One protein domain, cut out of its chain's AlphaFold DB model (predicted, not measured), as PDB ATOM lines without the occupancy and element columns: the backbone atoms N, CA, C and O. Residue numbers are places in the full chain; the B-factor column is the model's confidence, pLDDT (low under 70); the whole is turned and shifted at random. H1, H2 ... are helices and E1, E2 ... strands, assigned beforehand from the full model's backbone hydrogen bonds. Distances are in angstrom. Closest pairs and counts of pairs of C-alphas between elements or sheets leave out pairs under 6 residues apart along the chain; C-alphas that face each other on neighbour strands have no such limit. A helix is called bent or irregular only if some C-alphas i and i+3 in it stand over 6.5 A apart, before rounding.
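This is residues 16 to 132 and 154 to 167 of the 170 residues of the protein "Putative ERI1 exoribonuclease 3 isoform X7" of Penaeus vannamei (UniProt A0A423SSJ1). A strongly twisted sheet of five strands forms a wall, with the long helix H3 lying over E3 and E2 on one face and H4 standing up from the same face over E6 and E4. At one end E1 leads into E2, and E6 leads on into E7; E1 and E7 pair there as a small second sheet, with H1 near E7 and H2 near E1, while residues 127 to 132, of which 127 to 131 belong to H5, stick out. The printed part has 131 residues with five named helices and seven named strands, in the order E1 E2 E3 H1 H2 H3 E4 H4 E5 H5 E6 E7. The large sheet runs E3 E2 E6 E4 E5 and is mixed, the small one is antiparallel, and the class is mixed, helices and strands. The whole is compact, with a radius of gyration of the C-alphas of 15.2 A and spans of 42 by 35 by 26 A.

E1, residues 16 to 18, is the antiparallel neighbour of E7, residues 164 to 166, at 131 degrees, with N 17 and O 164 2.9 A apart. E1 runs on into E2, residues 21 to 25, across a break of 2 residues, at 55 degrees. E2 and E3, residues 31 to 35, are a hairpin at 163 degrees, with N 21 and O 35 2.8 A apart. On the other side of E2 is E6, residues 157 to 161, antiparallel at 154 degrees, with N 22 and O 160 2.9 A apart. E6 runs on into E7 across a break of 2 residues, at 22 degrees. E4, residues 89 to 93, is parallel to E6 at 26 degrees, with N 92 and O 159 2.8 A apart. E5, residues 121 to 123, is parallel to E4 at 36 degrees, with N 122 and O 91 2.8 A apart. H1, residues 49 to 55, is not on the large sheet; its closest C-alphas to E7 are Cys 51 and Tyr 166, 6.0 A. H2, residues 59 to 63, is not on it either; its closest C-alphas to E1 are Val 62 and Ile 17, 6.5 A. H3, residues 68 to 82, is over E3 and E2 at a height over the sheet of 9.4 A and runs along the strands, at 8 degrees to E2 on the local plane; the closest C-alphas of H3 and E3 are Phe 75 and Phe 35, 7.1 A. H4, residues 97 to 109, is on the same face, over E6 and E4 at a height of 13.5 A, and stands up from the sheet at 52 degrees; these helices on one face make two layers with the sheet. H4 is irregular, with C-alphas 100 and 103 7.0 A apart. E4, H4 and E5 form a strand-helix-strand unit, two parallel neighbour strands with a helix between, and its crossover is right-handed. H5, residues 124 to 131, only grazes the sheet with residues 124 to 125. Every O i to N i+4 pair is within hydrogen-bond range in H1, H2 and H3, but 7 of 9 in H4 and 2 of 4 in H5.

E1 begins at C-alpha 16, (20.193, -9.287, -14.720). From first to last C-alpha, E2 is 13.2 A long, E3 11.1 A, E4 13.4 A and E6 12.7 A. H3 measures 20.5 A and begins at C-alpha 68, (18.060, -2.421, -11.561); H4 measures 16.7 A. E7 ends at C-alpha 166, (24.650, -11.322, -18.635).

The C-alphas of Asp 49 and Asp 86, the two farthest apart, are 42.7 A from each other. Residues 133 to 153 are not printed, and C-alphas 132 and 154 are 21.9 A apart across this cut. The links E3 to H1 and H4 to E5 are long, with 13 and 11 residues. The mean pLDDT of the printed part is 90.7, and residues 128 to 132 and 154 to 155 are under 70.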
ATOM      1  N   ILE A  16      21.461  -9.287 -13.979       96.44
ATOM      2  CA  ILE A  16      20.193  -9.287 -14.720       96.44
ATOM      3  C   ILE A  16      20.215  -8.155 -15.755       96.44
ATOM      4  O   ILE A  16      20.502  -7.016 -15.397       96.44
ATOM      5  N   ILE A  17      19.876  -8.463 -17.012       96.94
ATOM      6  CA  ILE A  17      19.863  -7.497 -18.128       96.94
ATOM      7  C   ILE A  17      18.487  -7.354 -18.796       96.94
ATOM      8  O   ILE A  17      18.269  -6.409 -19.551       96.94
ATOM      9  N   GLU A  18      17.535  -8.232 -18.478       97.50
ATOM     10  CA  GLU A  18      16.142  -8.158 -18.935       97.50
ATOM     11  C   GLU A  18      15.196  -8.654 -17.837       97.50
ATOM     12  O   GLU A  18      15.493  -9.635 -17.148       97.50
ATOM     13  N   PHE A  19      14.038  -8.010 -17.690       97.25
ATOM     14  CA  PHE A  19      13.026  -8.377 -16.699       97.25
ATOM     15  C   PHE A  19      11.607  -8.464 -17.300       97.25
ATOM     16  O   PHE A  19      10.782  -7.573 -17.081       97.25
ATOM     17  N   PRO A  20      11.291  -9.517 -18.074       96.44
ATOM     18  CA  PRO A  20       9.944  -9.742 -18.586       96.44
ATOM     19  C   PRO A  20       9.025 -10.492 -17.604       96.44
ATOM     20  O   PRO A  20       9.358 -11.552 -17.069       96.44
ATOM     21  N   VAL A  21       7.801  -9.982 -17.442       96.81
ATOM     22  CA  VAL A  21       6.707 -10.641 -16.714       96.81
ATOM     23  C   VAL A  21       5.401 -10.525 -17.496       96.81
ATOM     24  O   VAL A  21       4.964  -9.430 -17.843       96.81
ATOM     25  N   LEU A  22       4.735 -11.653 -17.735       96.12
ATOM     26  CA  LEU A  22       3.415 -11.701 -18.368       96.12
ATOM     27  C   LEU A  22       2.349 -12.010 -17.326       96.12
ATOM     28  O   LEU A  22       2.441 -13.022 -16.631       96.12
ATOM     29  N   LYS A  23       1.302 -11.189 -17.263       96.44
ATOM     30  CA  LYS A  23       0.076 -11.499 -16.532       96.44
ATOM     31  C   LYS A  23      -0.870 -12.269 -17.442       96.44
ATOM     32  O   LYS A  23      -1.354 -11.736 -18.436       96.44
ATOM     33  N   ILE A  24      -1.161 -13.504 -17.064       94.19
ATOM     34  CA  ILE A  24      -2.013 -14.432 -17.797       94.19
ATOM     35  C   ILE A  24      -3.271 -14.704 -16.974       94.19
ATOM     36  O   ILE A  24      -3.196 -15.014 -15.779       94.19
ATOM     37  N   ASN A  25      -4.435 -14.626 -17.609       91.56
ATOM     38  CA  ASN A  25      -5.683 -15.053 -16.996       91.56
ATOM     39  C   ASN A  25      -5.682 -16.581 -16.831       91.56
ATOM     40  O   ASN A  25      -5.559 -17.320 -17.805       91.56
ATOM     41  N   ALA A  26      -5.858 -17.081 -15.607       88.94
ATOM     42  CA  ALA A  26      -5.766 -18.520 -15.342       88.94
ATOM     43  C   ALA A  26      -6.930 -19.354 -15.921       88.94
ATOM     44  O   ALA A  26      -6.883 -20.583 -15.878       88.94
ATOM     45  N   SER A  27      -7.998 -18.706 -16.399       89.00
ATOM     46  CA  SER A  27      -9.181 -19.371 -16.956       89.00
ATOM     47  C   SER A  27      -9.207 -19.327 -18.479       89.00
ATOM     48  O   SER A  27      -9.502 -20.346 -19.097       89.00
ATOM     49  N   SER A  28      -8.905 -18.171 -19.078       91.31
ATOM     50  CA  SER A  28      -8.879 -18.016 -20.539       91.31
ATOM     51  C   SER A  28      -7.512 -18.289 -21.162       91.31
ATOM     52  O   SER A  28      -7.449 -18.518 -22.362       91.31
ATOM     53  N   TYR A  29      -6.436 -18.282 -20.367       88.75
ATOM     54  CA  TYR A  29      -5.038 -18.357 -20.819       88.75
ATOM     55  C   TYR A  29      -4.575 -17.175 -21.680       88.75
ATOM     56  O   TYR A  29      -3.480 -17.210 -22.239       88.75
ATOM     57  N   GLU A  30      -5.368 -16.109 -21.733       92.44
ATOM     58  CA  GLU A  30      -5.021 -14.887 -22.449       92.44
ATOM     59  C   GLU A  30      -4.040 -14.029 -21.647       92.44
ATOM     60  O   GLU A  30      -4.101 -13.967 -20.412       92.44
ATOM     61  N   ILE A  31      -3.148 -13.341 -22.360       94.19
ATOM     62  CA  ILE A  31      -2.245 -12.349 -21.772       94.19
ATOM     63  C   ILE A  31      -3.042 -11.063 -21.542       94.19
ATOM     64  O   ILE A  31      -3.502 -10.427 -22.486       94.19
ATOM     65  N   GLU A  32      -3.193 -10.667 -20.281       95.69
ATOM     66  CA  GLU A  32      -3.928  -9.458 -19.892       95.69
ATOM     67  C   GLU A  32      -3.019  -8.232 -19.760       95.69
ATOM     68  O   GLU A  32      -3.484  -7.104 -19.895       95.69
ATOM     69  N   SER A  33      -1.739  -8.433 -19.437       96.50
ATOM     70  CA  SER A  33      -0.773  -7.346 -19.254       96.50
ATOM     71  C   SER A  33       0.660  -7.868 -19.341       96.50
ATOM     72  O   SER A  33       0.925  -9.023 -19.004       96.50
ATOM     73  N   THR A  34       1.586  -6.999 -19.738       96.75
ATOM     74  CA  THR A  34       3.016  -7.303 -19.855       96.75
ATOM     75  C   THR A  34       3.822  -6.231 -19.138       96.75
ATOM     76  O   THR A  34       3.592  -5.038 -19.333       96.75
ATOM     77  N   PHE A  35       4.785  -6.665 -18.336       97.75
ATOM     78  CA  PHE A  35       5.896  -5.859 -17.857       97.75
ATOM     79  C   PHE A  35       7.154  -6.307 -18.594       97.75
ATOM     80  O   PHE A  35       7.422  -7.503 -18.679       97.75
ATOM     81  N   HIS A  36       7.907  -5.370 -19.155       97.69
ATOM     82  CA  HIS A  36       9.137  -5.671 -19.879       97.69
ATOM     83  C   HIS A  36      10.086  -4.492 -19.744       97.69
ATOM     84  O   HIS A  36       9.715  -3.362 -20.060       97.69
ATOM     85  N   GLU A  37      11.281  -4.754 -19.229       98.31
ATOM     86  CA  GLU A  37      12.310  -3.743 -19.037       98.31
ATOM     87  C   GLU A  37      13.697  -4.331 -19.292       98.31
ATOM     88  O   GLU A  37      14.023  -5.408 -18.786       98.31
ATOM     89  N   PHE A  38      14.534  -3.589 -20.017       98.31
ATOM     90  CA  PHE A  38      15.970  -3.848 -20.090       98.31
ATOM     91  C   PHE A  38      16.688  -3.171 -18.926       98.31
ATOM     92  O   PHE A  38      16.345  -2.052 -18.523       98.31
ATOM     93  N   ILE A  39      17.708  -3.842 -18.400       98.19
ATOM     94  CA  ILE A  39      18.520  -3.369 -17.281       98.19
ATOM     95  C   ILE A  39      19.946  -3.145 -17.765       98.19
ATOM     96  O   ILE A  39      20.532  -4.009 -18.415       98.19
ATOM     97  N   LYS A  40      20.511  -1.989 -17.416       97.38
ATOM     98  CA  LYS A  40      21.911  -1.676 -17.683       97.38
ATOM     99  C   LYS A  40      22.809  -2.307 -16.611       97.38
ATOM    100  O   LYS A  40      22.730  -1.867 -15.460       97.38
ATOM    101  N   PRO A  41      23.663  -3.291 -16.952       95.38
ATOM    102  CA  PRO A  41      24.595  -3.878 -15.995       95.38
ATOM    103  C   PRO A  41      25.681  -2.871 -15.591       95.38
ATOM    104  O   PRO A  41      26.080  -2.008 -16.378       95.38
ATOM    105  N   VAL A  42      26.161  -2.978 -14.351       93.94
ATOM    106  CA  VAL A  42      27.133  -2.047 -13.755       93.94
ATOM    107  C   VAL A  42      28.514  -2.686 -13.647       93.94
ATOM    108  O   VAL A  42      29.517  -2.016 -13.893       93.94
ATOM    109  N   HIS A  43      28.594  -3.970 -13.293       91.38
ATOM    110  CA  HIS A  43      29.874  -4.665 -13.131       91.38
ATOM    111  C   HIS A  43      30.458  -5.134 -14.467       91.38
ATOM    112  O   HIS A  43      31.672  -5.064 -14.671       91.38
ATOM    113  N   HIS A  44      29.596  -5.563 -15.384       92.62
ATOM    114  CA  HIS A  44      29.937  -6.026 -16.720       92.62
ATOM    115  C   HIS A  44      29.086  -5.289 -17.771       92.62
ATOM    116  O   HIS A  44      28.211  -5.889 -18.395       92.62
ATOM    117  N   PRO A  45      29.331  -3.977 -17.990       93.88
ATOM    118  CA  PRO A  45      28.504  -3.140 -18.863       93.88
ATOM    119  C   PRO A  45      28.541  -3.560 -20.340       93.88
ATOM    120  O   PRO A  45      27.627  -3.228 -21.089       93.88
ATOM    121  N   THR A  46      29.583  -4.273 -20.773       94.81
ATOM    122  CA  THR A  46      29.735  -4.749 -22.154       94.81
ATOM    123  C   THR A  46      29.353  -6.223 -22.257       94.81
ATOM    124  O   THR A  46      30.009  -7.084 -21.662       94.81
ATOM    125  N   LEU A  47      28.310  -6.513 -23.036       93.56
ATOM    126  CA  LEU A  47      27.858  -7.871 -23.325       93.56
ATOM    127  C   LEU A  47      28.920  -8.625 -24.128       93.56
ATOM    128  O   LEU A  47      29.551  -8.070 -25.029       93.56
ATOM    129  N   THR A  48      29.109  -9.909 -23.825       91.81
ATOM    130  CA  THR A  48      29.936 -10.772 -24.671       91.81
ATOM    131  C   THR A  48      29.146 -11.235 -25.890       91.81
ATOM    132  O   THR A  48      27.913 -11.277 -25.871       91.81
ATOM    133  N   ASP A  49      29.839 -11.667 -26.946       90.88
ATOM    134  CA  ASP A  49      29.164 -12.203 -28.129       90.88
ATOM    135  C   ASP A  49      28.312 -13.438 -27.801       90.88
ATOM    136  O   ASP A  49      27.278 -13.662 -28.427       90.88
ATOM    137  N   PHE A  50      28.724 -14.261 -26.832       89.44
ATOM    138  CA  PHE A  50      27.910 -15.385 -26.372       89.44
ATOM    139  C   PHE A  50      26.616 -14.918 -25.716       89.44
ATOM    140  O   PHE A  50      25.558 -15.439 -26.063       89.44
ATOM    141  N   CYS A  51      26.690 -13.921 -24.831       89.31
ATOM    142  CA  CYS A  51      25.518 -13.335 -24.192       89.31
ATOM    143  C   CYS A  51      24.534 -12.800 -25.242       89.31
ATOM    144  O   CYS A  51      23.357 -13.169 -25.229       89.31
ATOM    145  N   THR A  52      25.030 -12.018 -26.204       89.38
ATOM    146  CA  THR A  52      24.231 -11.470 -27.309       89.38
ATOM    147  C   THR A  52      23.626 -12.577 -28.173       89.38
ATOM    148  O   THR A  52      22.448 -12.527 -28.505       89.38
ATOM    149  N   ARG A  53      24.379 -13.633 -28.515       90.25
ATOM    150  CA  ARG A  53      23.846 -14.761 -29.306       90.25
ATOM    151  C   ARG A  53      22.798 -15.581 -28.560       90.25
ATOM    152  O   ARG A  53      21.861 -16.066 -29.186       90.25
ATOM    153  N   LEU A  54      22.983 -15.794 -27.259       88.19
ATOM    154  CA  LEU A  54      22.096 -16.627 -26.449       88.19
ATOM    155  C   LEU A  54      20.772 -15.922 -26.141       88.19
ATOM    156  O   LEU A  54      19.718 -16.546 -26.215       88.19
ATOM    157  N   THR A  55      20.845 -14.644 -25.767       88.81
ATOM    158  CA  THR A  55      19.684 -13.853 -25.322       88.81
ATOM    159  C   THR A  55      19.042 -13.065 -26.454       88.81
ATOM    160  O   THR A  55      17.897 -12.652 -26.328       88.81
ATOM    161  N   THR A  56      19.756 -12.867 -27.566       93.75
ATOM    162  CA  THR A  56      19.415 -11.950 -28.670       93.75
ATOM    163  C   THR A  56      19.378 -10.466 -28.294       93.75
ATOM    164  O   THR A  56      19.101  -9.637 -29.156       93.75
ATOM    165  N   ILE A  57      19.736 -10.123 -27.051       95.12
ATOM    166  CA  ILE A  57      19.796  -8.749 -26.550       95.12
ATOM    167  C   ILE A  57      21.066  -8.080 -27.068       95.12
ATOM    168  O   ILE A  57      22.178  -8.582 -26.894       95.12
ATOM    169  N   SER A  58      20.896  -6.927 -27.696       96.50
ATOM    170  CA  SER A  58      21.971  -6.090 -28.207       96.50
ATOM    171  C   SER A  58      22.597  -5.218 -27.116       96.50
ATOM    172  O   SER A  58      21.969  -4.852 -26.122       96.50
ATOM    173  N   GLN A  59      23.840  -4.787 -27.348       97.44
ATOM    174  CA  GLN A  59      24.507  -3.816 -26.476       97.44
ATOM    175  C   GLN A  59      23.699  -2.511 -26.346       97.44
ATOM    176  O   GLN A  59      23.620  -1.935 -25.267       97.44
ATOM    177  N   ALA A  60      23.051  -2.068 -27.428       98.00
ATOM    178  CA  ALA A  60      22.246  -0.851 -27.420       98.00
ATOM    179  C   ALA A  60      21.010  -0.965 -26.510       98.00
ATOM    180  O   ALA A  60      20.626   0.024 -25.889       98.00
ATOM    181  N   GLU A  61      20.391  -2.143 -26.407       98.00
ATOM    182  CA  GLU A  61      19.241  -2.359 -25.520       98.00
ATOM    183  C   GLU A  61      19.638  -2.249 -24.049       98.00
ATOM    184  O   GLU A  61      18.971  -1.544 -23.293       98.00
ATOM    185  N   VAL A  62      20.763  -2.852 -23.648       97.06
ATOM    186  CA  VAL A  62      21.248  -2.730 -22.264       97.06
ATOM    187  C   VAL A  62      21.838  -1.352 -21.973       97.06
ATOM    188  O   VAL A  62      21.651  -0.830 -20.878       97.06
ATOM    189  N   ASP A  63      22.479  -0.700 -22.948       97.81
ATOM    190  CA  ASP A  63      23.033   0.649 -22.777       97.81
ATOM    191  C   ASP A  63      21.952   1.698 -22.507       97.81
ATOM    192  O   ASP A  63      22.196   2.626 -21.723       97.81
ATOM    193  N   ASN A  64      20.787   1.525 -23.145       98.00
ATOM    194  CA  ASN A  64      19.568   2.316 -22.954       98.00
ATOM    195  C   ASN A  64      18.652   1.754 -21.851       98.00
ATOM    196  O   ASN A  64      17.604   2.337 -21.561       98.00
ATOM    197  N   GLY A  65      19.035   0.629 -21.242       97.81
ATOM    198  CA  GLY A  65      18.325   0.003 -20.140       97.81
ATOM    199  C   GLY A  65      18.305   0.884 -18.892       97.81
ATOM    200  O   GLY A  65      19.135   1.775 -18.691       97.81
ATOM    201  N   LYS A  66      17.336   0.626 -18.016       98.50
ATOM    202  CA  LYS A  66      17.199   1.331 -16.736       98.50
ATOM    203  C   LYS A  66      18.129   0.710 -15.687       98.50
ATOM    204  O   LYS A  66      18.617  -0.406 -15.849       98.50
ATOM    205  N   SER A  67      18.373   1.406 -14.577       98.12
ATOM    206  CA  SER A  67      19.061   0.776 -13.440       98.12
ATOM    207  C   SER A  67      18.183  -0.307 -12.810       98.12
ATOM    208  O   SER A  67      16.956  -0.176 -12.796       98.12
ATOM    209  N   PHE A  68      18.798  -1.340 -12.222       97.94
ATOM    210  CA  PHE A  68      18.060  -2.421 -11.561       97.94
ATOM    211  C   PHE A  68      17.078  -1.893 -10.502       97.94
ATOM    212  O   PHE A  68      15.909  -2.273 -10.492       97.94
ATOM    213  N   HIS A  69      17.506  -0.935  -9.672       97.88
ATOM    214  CA  HIS A  69      16.643  -0.301  -8.669       97.88
ATOM    215  C   HIS A  69      15.401   0.367  -9.285       97.88
ATOM    216  O   HIS A  69      14.300   0.273  -8.740       97.88
ATOM    217  N   THR A  70      15.559   1.028 -10.435       98.44
ATOM    218  CA  THR A  70      14.431   1.644 -11.148       98.44
ATOM    219  C   THR A  70      13.475   0.577 -11.665       98.44
ATOM    220  O   THR A  70      12.269   0.700 -11.468       98.44
ATOM    221  N   VAL A  71      13.994  -0.494 -12.271       98.38
ATOM    222  CA  VAL A  71      13.165  -1.595 -12.780       98.38
ATOM    223  C   VAL A  71      12.397  -2.279 -11.653       98.38
ATOM    224  O   VAL A  71      11.198  -2.490 -11.796       98.38
ATOM    225  N   MET A  72      13.022  -2.528 -10.498       98.00
ATOM    226  CA  MET A  72      12.329  -3.107  -9.342       98.00
ATOM    227  C   MET A  72      11.209  -2.203  -8.810       98.00
ATOM    228  O   MET A  72      10.146  -2.699  -8.442       98.00
ATOM    229  N   HIS A  73      11.403  -0.882  -8.809       98.12
ATOM    230  CA  HIS A  73      10.352   0.067  -8.429       98.12
ATOM    231  C   HIS A  73       9.189   0.095  -9.437       98.12
ATOM    232  O   HIS A  73       8.016   0.108  -9.047       98.12
ATOM    233  N   LEU A  74       9.501   0.080 -10.736       98.50
ATOM    234  CA  LEU A  74       8.498   0.017 -11.800       98.50
ATOM    235  C   LEU A  74       7.721  -1.301 -11.750       98.50
ATOM    236  O   LEU A  74       6.499  -1.290 -11.884       98.50
ATOM    237  N   PHE A  75       8.409  -2.413 -11.491       97.81
ATOM    238  CA  PHE A  75       7.793  -3.725 -11.338       97.81
ATOM    239  C   PHE A  75       6.848  -3.767 -10.136       97.81
ATOM    240  O   PHE A  75       5.710  -4.214 -10.267       97.81
ATOM    241  N   ASP A  76       7.271  -3.229  -8.988       97.50
ATOM    242  CA  ASP A  76       6.430  -3.139  -7.793       97.50
ATOM    243  C   ASP A  76       5.175  -2.280  -8.028       97.50
ATOM    244  O   ASP A  76       4.073  -2.626  -7.597       97.50
ATOM    245  N   THR A  77       5.313  -1.192  -8.785       98.12
ATOM    246  CA  THR A  77       4.175  -0.356  -9.196       98.12
ATOM    247  C   THR A  77       3.235  -1.116 -10.133       98.12
ATOM    248  O   THR A  77       2.016  -1.107  -9.939       98.12
ATOM    249  N   TRP A  78       3.789  -1.805 -11.132       98.00
ATOM    250  CA  TRP A  78       3.026  -2.580 -12.103       98.00
ATOM    251  C   TRP A  78       2.261  -3.727 -11.439       98.00
ATOM    252  O   TRP A  78       1.056  -3.848 -11.645       98.00
ATOM    253  N   ILE A  79       2.897  -4.524 -10.575       95.88
ATOM    254  CA  ILE A  79       2.244  -5.687  -9.957       95.88
ATOM    255  C   ILE A  79       1.111  -5.265  -9.014       95.88
ATOM    256  O   ILE A  79       0.039  -5.877  -9.011       95.88
ATOM    257  N   LYS A  80       1.286  -4.164  -8.271       96.12
ATOM    258  CA  LYS A  80       0.230  -3.597  -7.419       96.12
ATOM    259  C   LYS A  80      -0.978  -3.143  -8.235       96.12
ATOM    260  O   LYS A  80      -2.106  -3.357  -7.802       96.12
ATOM    261  N   LYS A  81      -0.746  -2.546  -9.407       97.00
ATOM    262  CA  LYS A  81      -1.799  -2.042 -10.297       97.00
ATOM    263  C   LYS A  81      -2.509  -3.158 -11.065       97.00
ATOM    264  O   LYS A  81      -3.734  -3.210 -11.090       97.00
ATOM    265  N   GLU A  82      -1.744  -4.026 -11.714       95.75
ATOM    266  CA  GLU A  82      -2.262  -4.975 -12.704       95.75
ATOM    267  C   GLU A  82      -2.732  -6.289 -12.071       95.75
ATOM    268  O   GLU A  82      -3.663  -6.926 -12.575       95.75
ATOM    269  N   VAL A  83      -2.113  -6.698 -10.959       93.31
ATOM    270  CA  VAL A  83      -2.414  -7.960 -10.266       93.31
ATOM    271  C   VAL A  83      -3.213  -7.698  -8.994       93.31
ATOM    272  O   VAL A  83      -4.283  -8.282  -8.821       93.31
ATOM    273  N   GLY A  84      -2.745  -6.769  -8.157       92.81
ATOM    274  CA  GLY A  84      -3.272  -6.539  -6.812       92.81
ATOM    275  C   GLY A  84      -2.739  -7.588  -5.835       92.81
ATOM    276  O   GLY A  84      -3.061  -8.771  -5.943       92.81
ATOM    277  N   LEU A  85      -1.896  -7.163  -4.890       89.25
ATOM    278  CA  LEU A  85      -1.188  -8.067  -3.969       89.25
ATOM    279  C   LEU A  85      -2.107  -8.743  -2.934       89.25
ATOM    280  O   LEU A  85      -1.710  -9.704  -2.286       89.25
ATOM    281  N   ASP A  86      -3.336  -8.253  -2.793       89.44
ATOM    282  CA  ASP A  86      -4.415  -8.841  -2.001       89.44
ATOM    283  C   ASP A  86      -5.094 -10.034  -2.700       89.44
ATOM    284  O   ASP A  86      -5.795 -10.825  -2.062       89.44
ATOM    285  N   LYS A  87      -4.886 -10.192  -4.013       88.31
ATOM    286  CA  LYS A  87      -5.479 -11.272  -4.804       88.31
ATOM    287  C   LYS A  87      -4.583 -12.504  -4.826       88.31
ATOM    288  O   LYS A  87      -3.371 -12.445  -4.657       88.31
ATOM    289  N   LYS A  88      -5.189 -13.659  -5.112       89.62
ATOM    290  CA  LYS A  88      -4.442 -14.899  -5.352       89.62
ATOM    291  C   LYS A  88      -3.834 -14.871  -6.749       89.62
ATOM    292  O   LYS A  88      -4.568 -14.905  -7.738       89.62
ATOM    293  N   PHE A  89      -2.514 -14.901  -6.816       93.00
ATOM    294  CA  PHE A  89      -1.756 -15.117  -8.041       93.00
ATOM    295  C   PHE A  89      -0.639 -16.134  -7.800       93.00
ATOM    296  O   PHE A  89      -0.344 -16.490  -6.658       93.00
ATOM    297  N   LEU A  90      -0.047 -16.635  -8.879       92.75
ATOM    298  CA  LEU A  90       1.074 -17.568  -8.821       92.75
ATOM    299  C   LEU A  90       2.120 -17.184  -9.860       92.75
ATOM    300  O   LEU A  90       1.801 -17.105 -11.047       92.75
ATOM    301  N   PHE A  91       3.365 -17.017  -9.425       95.31
ATOM    302  CA  PHE A  91       4.490 -16.954 -10.346       95.31
ATOM    303  C   PHE A  91       4.783 -18.324 -10.949       95.31
ATOM    304  O   PHE A  91       4.810 -19.332 -10.244       95.31
ATOM    305  N   ILE A  92       5.037 -18.357 -12.251       93.19
ATOM    306  CA  ILE A  92       5.489 -19.526 -12.993       93.19
ATOM    307  C   ILE A  92       6.790 -19.168 -13.700       93.19
ATOM    308  O   ILE A  92       6.877 -18.149 -14.378       93.19
ATOM    309  N   THR A  93       7.788 -20.033 -13.560       92.31
ATOM    310  CA  THR A  93       9.114 -19.867 -14.165       92.31
ATOM    311  C   THR A  93       9.537 -21.131 -14.905       92.31
ATOM    312  O   THR A  93       9.110 -22.252 -14.592       92.31
ATOM    313  N   CYS A  94      10.445 -20.979 -15.869       89.00
ATOM    314  CA  CYS A  94      11.047 -22.091 -16.605       89.00
ATOM    315  C   CYS A  94      12.298 -22.644 -15.899       89.00
ATOM    316  O   CYS A  94      13.379 -22.778 -16.477       89.00
ATOM    317  N   GLY A  95      12.161 -23.015 -14.630       88.75
ATOM    318  CA  GLY A  95      13.277 -23.422 -13.779       88.75
ATOM    319  C   GLY A  95      13.202 -22.765 -12.410       88.75
ATOM    320  O   GLY A  95      12.401 -21.871 -12.186       88.75
ATOM    321  N   ASP A  96      14.039 -23.207 -11.476       91.44
ATOM    322  CA  ASP A  96      14.134 -22.529 -10.177       91.44
ATOM    323  C   ASP A  96      15.109 -21.338 -10.239       91.44
ATOM    324  O   ASP A  96      15.140 -20.534  -9.321       91.44
ATOM    325  N   TRP A  97      15.926 -21.228 -11.290       91.25
ATOM    326  CA  TRP A  97      17.082 -20.328 -11.333       91.25
ATOM    327  C   TRP A  97      16.710 -18.845 -11.195       91.25
ATOM    328  O   TRP A  97      17.316 -18.165 -10.368       91.25
ATOM    329  N   ASP A  98      15.693 -18.375 -11.924       91.75
ATOM    330  CA  ASP A  98      15.293 -16.961 -11.971       91.75
ATOM    331  C   ASP A  98      14.988 -16.398 -10.572       91.75
ATOM    332  O   ASP A  98      15.663 -15.481 -10.102       91.75
ATOM    333  N   LEU A  99      14.024 -16.999  -9.866       94.25
ATOM    334  CA  LEU A  99      13.540 -16.502  -8.573       94.25
ATOM    335  C   LEU A  99      14.293 -17.081  -7.366       94.25
ATOM    336  O   LEU A  99      14.385 -16.421  -6.336       94.25
ATOM    337  N   LYS A 100      14.895 -18.276  -7.476       93.94
ATOM    338  CA  LYS A 100      15.690 -18.861  -6.377       93.94
ATOM    339  C   LYS A 100      17.110 -18.316  -6.307       93.94
ATOM    340  O   LYS A 100      17.693 -18.312  -5.228       93.94
ATOM    341  N   THR A 101      17.702 -17.979  -7.455       92.19
ATOM    342  CA  THR A 101      19.147 -17.722  -7.566       92.19
ATOM    343  C   THR A 101      19.430 -16.319  -8.084       92.19
ATOM    344  O   THR A 101      20.056 -15.539  -7.369       92.19
ATOM    345  N   MET A 102      18.956 -15.974  -9.285       93.44
ATOM    346  CA  MET A 102      19.351 -14.727  -9.950       93.44
ATOM    347  C   MET A 102      18.780 -13.484  -9.286       93.44
ATOM    348  O   MET A 102      19.555 -12.608  -8.905       93.44
ATOM    349  N   LEU A 103      17.461 -13.419  -9.087       95.19
ATOM    350  CA  LEU A 103      16.833 -12.267  -8.441       95.19
ATOM    351  C   LEU A 103      17.404 -12.022  -7.029       95.19
ATOM    352  O   LEU A 103      17.867 -10.909  -6.778       95.19
ATOM    353  N   PRO A 104      17.498 -13.026  -6.130       95.44
ATOM    354  CA  PRO A 104      18.139 -12.835  -4.828       95.44
ATOM    355  C   PRO A 104      19.609 -12.411  -4.908       95.44
ATOM    356  O   PRO A 104      20.048 -11.587  -4.105       95.44
ATOM    357  N   SER A 105      20.374 -12.943  -5.868       94.25
ATOM    358  CA  SER A 105      21.779 -12.565  -6.068       94.25
ATOM    359  C   SER A 105      21.917 -11.101  -6.489       94.25
ATOM    360  O   SER A 105      22.698 -10.372  -5.877       94.25
ATOM    361  N   GLN A 106      21.133 -10.645  -7.472       94.94
ATOM    362  CA  GLN A 106      21.142  -9.247  -7.916       94.94
ATOM    363  C   GLN A 106      20.673  -8.307  -6.798       94.94
ATOM    364  O   GLN A 106      21.336  -7.316  -6.509       94.94
ATOM    365  N   CYS A 107      19.587  -8.653  -6.098       95.81
ATOM    366  CA  CYS A 107      19.099  -7.901  -4.940       95.81
ATOM    367  C   CYS A 107      20.176  -7.745  -3.852       95.81
ATOM    368  O   CYS A 107      20.335  -6.663  -3.294       95.81
ATOM    369  N   LYS A 108      20.965  -8.795  -3.587       95.19
ATOM    370  CA  LYS A 108      22.078  -8.739  -2.630       95.19
ATOM    371  C   LYS A 108      23.199  -7.798  -3.081       95.19
ATOM    372  O   LYS A 108      23.773  -7.118  -2.235       95.19
ATOM    373  N   ILE A 109      23.522  -7.774  -4.373       92.19
ATOM    374  CA  ILE A 109      24.539  -6.877  -4.950       92.19
ATOM    375  C   ILE A 109      24.095  -5.416  -4.820       92.19
ATOM    376  O   ILE A 109      24.871  -4.570  -4.386       92.19
ATOM    377  N   GLU A 110      22.830  -5.151  -5.134       93.88
ATOM    378  CA  GLU A 110      22.234  -3.811  -5.181       93.88
ATOM    379  C   GLU A 110      21.724  -3.328  -3.811       93.88
ATOM    380  O   GLU A 110      21.195  -2.226  -3.690       93.88
ATOM    381  N   ASN A 111      21.873  -4.150  -2.764       95.19
ATOM    382  CA  ASN A 111      21.370  -3.898  -1.411       95.19
ATOM    383  C   ASN A 111      19.853  -3.596  -1.362       95.19
ATOM    384  O   ASN A 111      19.391  -2.722  -0.629       95.19
ATOM    385  N   ILE A 112      19.071  -4.347  -2.140       94.88
ATOM    386  CA  ILE A 112      17.605  -4.275  -2.199       94.88
ATOM    387  C   ILE A 112      17.030  -5.546  -1.567       94.88
ATOM    388  O   ILE A 112      17.561  -6.641  -1.745       94.88
ATOM    389  N   GLN A 113      15.927  -5.429  -0.827       95.75
ATOM    390  CA  GLN A 113      15.199  -6.607  -0.349       95.75
ATOM    391  C   GLN A 113      14.437  -7.258  -1.505       95.75
ATOM    392  O   GLN A 113      13.750  -6.572  -2.262       95.75
ATOM    393  N   VAL A 114      14.523  -8.585  -1.624       96.19
ATOM    394  CA  VAL A 114      13.690  -9.325  -2.581       96.19
ATOM    395  C   VAL A 114      12.222  -9.092  -2.208       96.19
ATOM    396  O   VAL A 114      11.867  -9.294  -1.041       96.19
ATOM    397  N   PRO A 115      11.358  -8.661  -3.144       95.00
ATOM    398  CA  PRO A 115       9.946  -8.488  -2.842       95.00
ATOM    399  C   PRO A 115       9.339  -9.799  -2.341       95.00
ATOM    400  O   PRO A 115       9.528 -10.842  -2.964       95.00
ATOM    401  N   HIS A 116       8.601  -9.747  -1.231       93.69
ATOM    402  CA  HIS A 116       8.060 -10.950  -0.589       93.69
ATOM    403  C   HIS A 116       7.217 -11.793  -1.554       93.69
ATOM    404  O   HIS A 116       7.315 -13.003  -1.544       93.69
ATOM    405  N   TYR A 117       6.465 -11.182  -2.471       92.62
ATOM    406  CA  TYR A 117       5.669 -11.926  -3.452       92.62
ATOM    407  C   TYR A 117       6.498 -12.739  -4.465       92.62
ATOM    408  O   TYR A 117       5.932 -13.564  -5.176       92.62
ATOM    409  N   CYS A 118       7.814 -12.529  -4.552       93.50
ATOM    410  CA  CYS A 118       8.724 -13.308  -5.394       93.50
ATOM    411  C   CYS A 118       9.321 -14.534  -4.675       93.50
ATOM    412  O   CYS A 118      10.120 -15.249  -5.281       93.50
ATOM    413  N   ASP A 119       8.965 -14.793  -3.412       90.38
ATOM    414  CA  ASP A 119       9.484 -15.924  -2.626       90.38
ATOM    415  C   ASP A 119       8.798 -17.269  -2.932       90.38
ATOM    416  O   ASP A 119       9.319 -18.334  -2.589       90.38
ATOM    417  N   MET A 120       7.660 -17.229  -3.632       88.44
ATOM    418  CA  MET A 120       6.849 -18.389  -3.972       88.44
ATOM    419  C   MET A 120       6.537 -18.415  -5.470       88.44
ATOM    420  O   MET A 120       5.913 -17.513  -6.025       88.44
ATOM    421  N   TRP A 121       6.925 -19.506  -6.125       94.25
ATOM    422  CA  TRP A 121       6.668 -19.734  -7.545       94.25
ATOM    423  C   TRP A 121       6.498 -21.222  -7.849       94.25
ATOM    424  O   TRP A 121       6.825 -22.099  -7.044       94.25
ATOM    425  N   HIS A 122       6.014 -21.514  -9.053       92.81
ATOM    426  CA  HIS A 122       5.948 -22.854  -9.601       92.81
ATOM    427  C   HIS A 122       6.888 -23.007 -10.793       92.81
ATOM    428  O   HIS A 122       6.804 -22.300 -11.792       92.81
ATOM    429  N   ASN A 123       7.776 -23.988 -10.713       90.62
ATOM    430  CA  ASN A 123       8.664 -24.329 -11.813       90.62
ATOM    431  C   ASN A 123       7.945 -25.263 -12.793       90.62
ATOM    432  O   ASN A 123       7.730 -26.441 -12.491       90.62
ATOM    433  N   ILE A 124       7.625 -24.759 -13.985       88.38
ATOM    434  CA  ILE A 124       6.844 -25.498 -14.987       88.38
ATOM    435  C   ILE A 124       7.530 -26.796 -15.441       88.38
ATOM    436  O   ILE A 124       6.857 -27.782 -15.745       88.38
ATOM    437  N   LYS A 125       8.869 -26.870 -15.389       82.81
ATOM    438  CA  LYS A 125       9.618 -28.093 -15.733       82.81
ATOM    439  C   LYS A 125       9.253 -29.260 -14.811       82.81
ATOM    440  O   LYS A 125       9.299 -30.410 -15.237       82.81
ATOM    441  N   LYS A 126       8.858 -28.984 -13.562       82.31
ATOM    442  CA  LYS A 126       8.425 -30.008 -12.597       82.31
ATOM    443  C   LYS A 126       6.992 -30.492 -12.844       82.31
ATOM    444  O   LYS A 126       6.662 -31.585 -12.392       82.31
ATOM    445  N   MET A 127       6.160 -29.723 -13.553       72.00
ATOM    446  CA  MET A 127       4.822 -30.166 -13.970       72.00
ATOM    447  C   MET A 127       4.915 -31.157 -15.126       72.00
ATOM    448  O   MET A 127       4.329 -32.230 -15.066       72.00
ATOM    449  N   ILE A 128       5.720 -30.829 -16.140       63.25
ATOM    450  CA  ILE A 128       5.845 -31.627 -17.369       63.25
ATOM    451  C   ILE A 128       6.310 -33.059 -17.065       63.25
ATOM    452  O   ILE A 128       5.764 -34.012 -17.609       63.25
ATOM    453  N   VAL A 129       7.256 -33.226 -16.134       59.75
ATOM    454  CA  VAL A 129       7.785 -34.546 -15.737       59.75
ATOM    455  C   VAL A 129       6.753 -35.400 -14.982       59.75
ATOM    456  O   VAL A 129       6.862 -36.619 -14.983       59.75
ATOM    457  N   LYS A 130       5.753 -34.787 -14.335       57.59
ATOM    458  CA  LYS A 130       4.687 -35.521 -13.629       57.59
ATOM    459  C   LYS A 130       3.532 -35.911 -14.546       57.59
ATOM    460  O   LYS A 130       2.863 -36.901 -14.275       57.59
ATOM    461  N   THR A 131       3.282 -35.117 -15.586       55.28
ATOM    462  CA  THR A 131       2.143 -35.307 -16.492       55.28
ATOM    463  C   THR A 131       2.490 -36.195 -17.684       55.28
ATOM    464  O   THR A 131       1.607 -36.853 -18.225       55.28
ATOM    465  N   LEU A 132       3.759 -36.238 -18.100       46.62
ATOM    466  CA  LEU A 132       4.199 -37.102 -19.193       46.62
ATOM    467  C   LEU A 132       4.697 -38.451 -18.648       46.62
ATOM    468  O   LEU A 132       5.619 -38.462 -17.827       46.62
ATOM    469  N   ARG A 154      -7.700 -21.990  -7.616       56.22
ATOM    470  CA  ARG A 154      -7.125 -21.481  -8.862       56.22
ATOM    471  C   ARG A 154      -6.738 -20.029  -8.598       56.22
ATOM    472  O   ARG A 154      -7.605 -19.263  -8.165       56.22
ATOM    473  N   PRO A 155      -5.466 -19.651  -8.784       61.47
ATOM    474  CA  PRO A 155      -5.108 -18.249  -8.716       61.47
ATOM    475  C   PRO A 155      -5.923 -17.505  -9.778       61.47
ATOM    476  O   PRO A 155      -6.172 -18.037 -10.857       61.47
ATOM    477  N   ALA A 156      -6.367 -16.291  -9.466       72.75
ATOM    478  CA  ALA A 156      -7.098 -15.472 -10.427       72.75
ATOM    479  C   ALA A 156      -6.190 -15.066 -11.605       72.75
ATOM    480  O   ALA A 156      -6.670 -14.898 -12.723       72.75
ATOM    481  N   ALA A 157      -4.878 -14.970 -11.359       80.12
ATOM    482  CA  ALA A 157      -3.863 -14.654 -12.356       80.12
ATOM    483  C   ALA A 157      -2.620 -15.545 -12.215       80.12
ATOM    484  O   ALA A 157      -2.182 -15.882 -11.115       80.12
ATOM    485  N   VAL A 158      -2.021 -15.885 -13.348       86.06
ATOM    486  CA  VAL A 158      -0.723 -16.548 -13.450       86.06
ATOM    487  C   VAL A 158       0.284 -15.530 -13.962       86.06
ATOM    488  O   VAL A 158       0.023 -14.851 -14.948       86.06
ATOM    489  N   LEU A 159       1.434 -15.421 -13.304       81.38
ATOM    490  CA  LEU A 159       2.508 -14.522 -13.714       81.38
ATOM    491  C   LEU A 159       3.656 -15.342 -14.291       81.38
ATOM    492  O   LEU A 159       4.344 -16.032 -13.547       81.38
ATOM    493  N   ASN A 160       3.858 -15.298 -15.605       85.62
ATOM    494  CA  ASN A 160       4.993 -15.968 -16.233       85.62
ATOM    495  C   ASN A 160       6.207 -15.043 -16.193       85.62
ATOM    496  O   ASN A 160       6.153 -13.943 -16.738       85.62
ATOM    497  N   VAL A 161       7.271 -15.491 -15.533       79.50
ATOM    498  CA  VAL A 161       8.517 -14.742 -15.376       79.50
ATOM    499  C   VAL A 161       9.622 -15.475 -16.115       79.50
ATOM    500  O   VAL A 161       9.890 -16.656 -15.868       79.50
ATOM    501  N   LYS A 162      10.295 -14.733 -16.984       80.56
ATOM    502  CA  LYS A 162      11.589 -15.089 -17.554       80.56
ATOM    503  C   LYS A 162      12.531 -13.958 -17.165       80.56
ATOM    504  O   LYS A 162      12.105 -12.815 -17.145       80.56
ATOM    505  N   ILE A 163      13.756 -14.247 -16.757       82.88
ATOM    506  CA  ILE A 163      14.734 -13.200 -16.459       82.88
ATOM    507  C   ILE A 163      15.979 -13.545 -17.259       82.88
ATOM    508  O   ILE A 163      16.565 -14.609 -17.061       82.88
ATOM    509  N   ASP A 164      16.375 -12.661 -18.168       81.25
ATOM    510  CA  ASP A 164      17.603 -12.834 -18.936       81.25
ATOM    511  C   ASP A 164      18.750 -12.069 -18.264       81.25
ATOM    512  O   ASP A 164      18.574 -11.033 -17.611       81.25
ATOM    513  N   PHE A 165      19.947 -12.641 -18.356       79.50
ATOM    514  CA  PHE A 165      21.109 -12.197 -17.600       79.50
ATOM    515  C   PHE A 165      22.378 -12.220 -18.445       79.50
ATOM    516  O   PHE A 165      22.520 -13.011 -19.379       79.50
ATOM    517  N   TYR A 166      23.310 -11.342 -18.085       82.50
ATOM    518  CA  TYR A 166      24.650 -11.322 -18.635       82.50
ATOM    519  C   TYR A 166      25.407 -12.572 -18.193       82.50
ATOM    520  O   TYR A 166      25.682 -12.747 -17.002       82.50
ATOM    521  N   ILE A 167      25.776 -13.401 -19.175       75.12
ATOM    522  CA  ILE A 167      26.635 -14.565 -18.974       75.12
ATOM    523  C   ILE A 167      28.048 -14.239 -19.427       75.12
ATOM    524  O   ILE A 167      28.301 -14.029 -20.612       75.12
TER     525      ILE A 167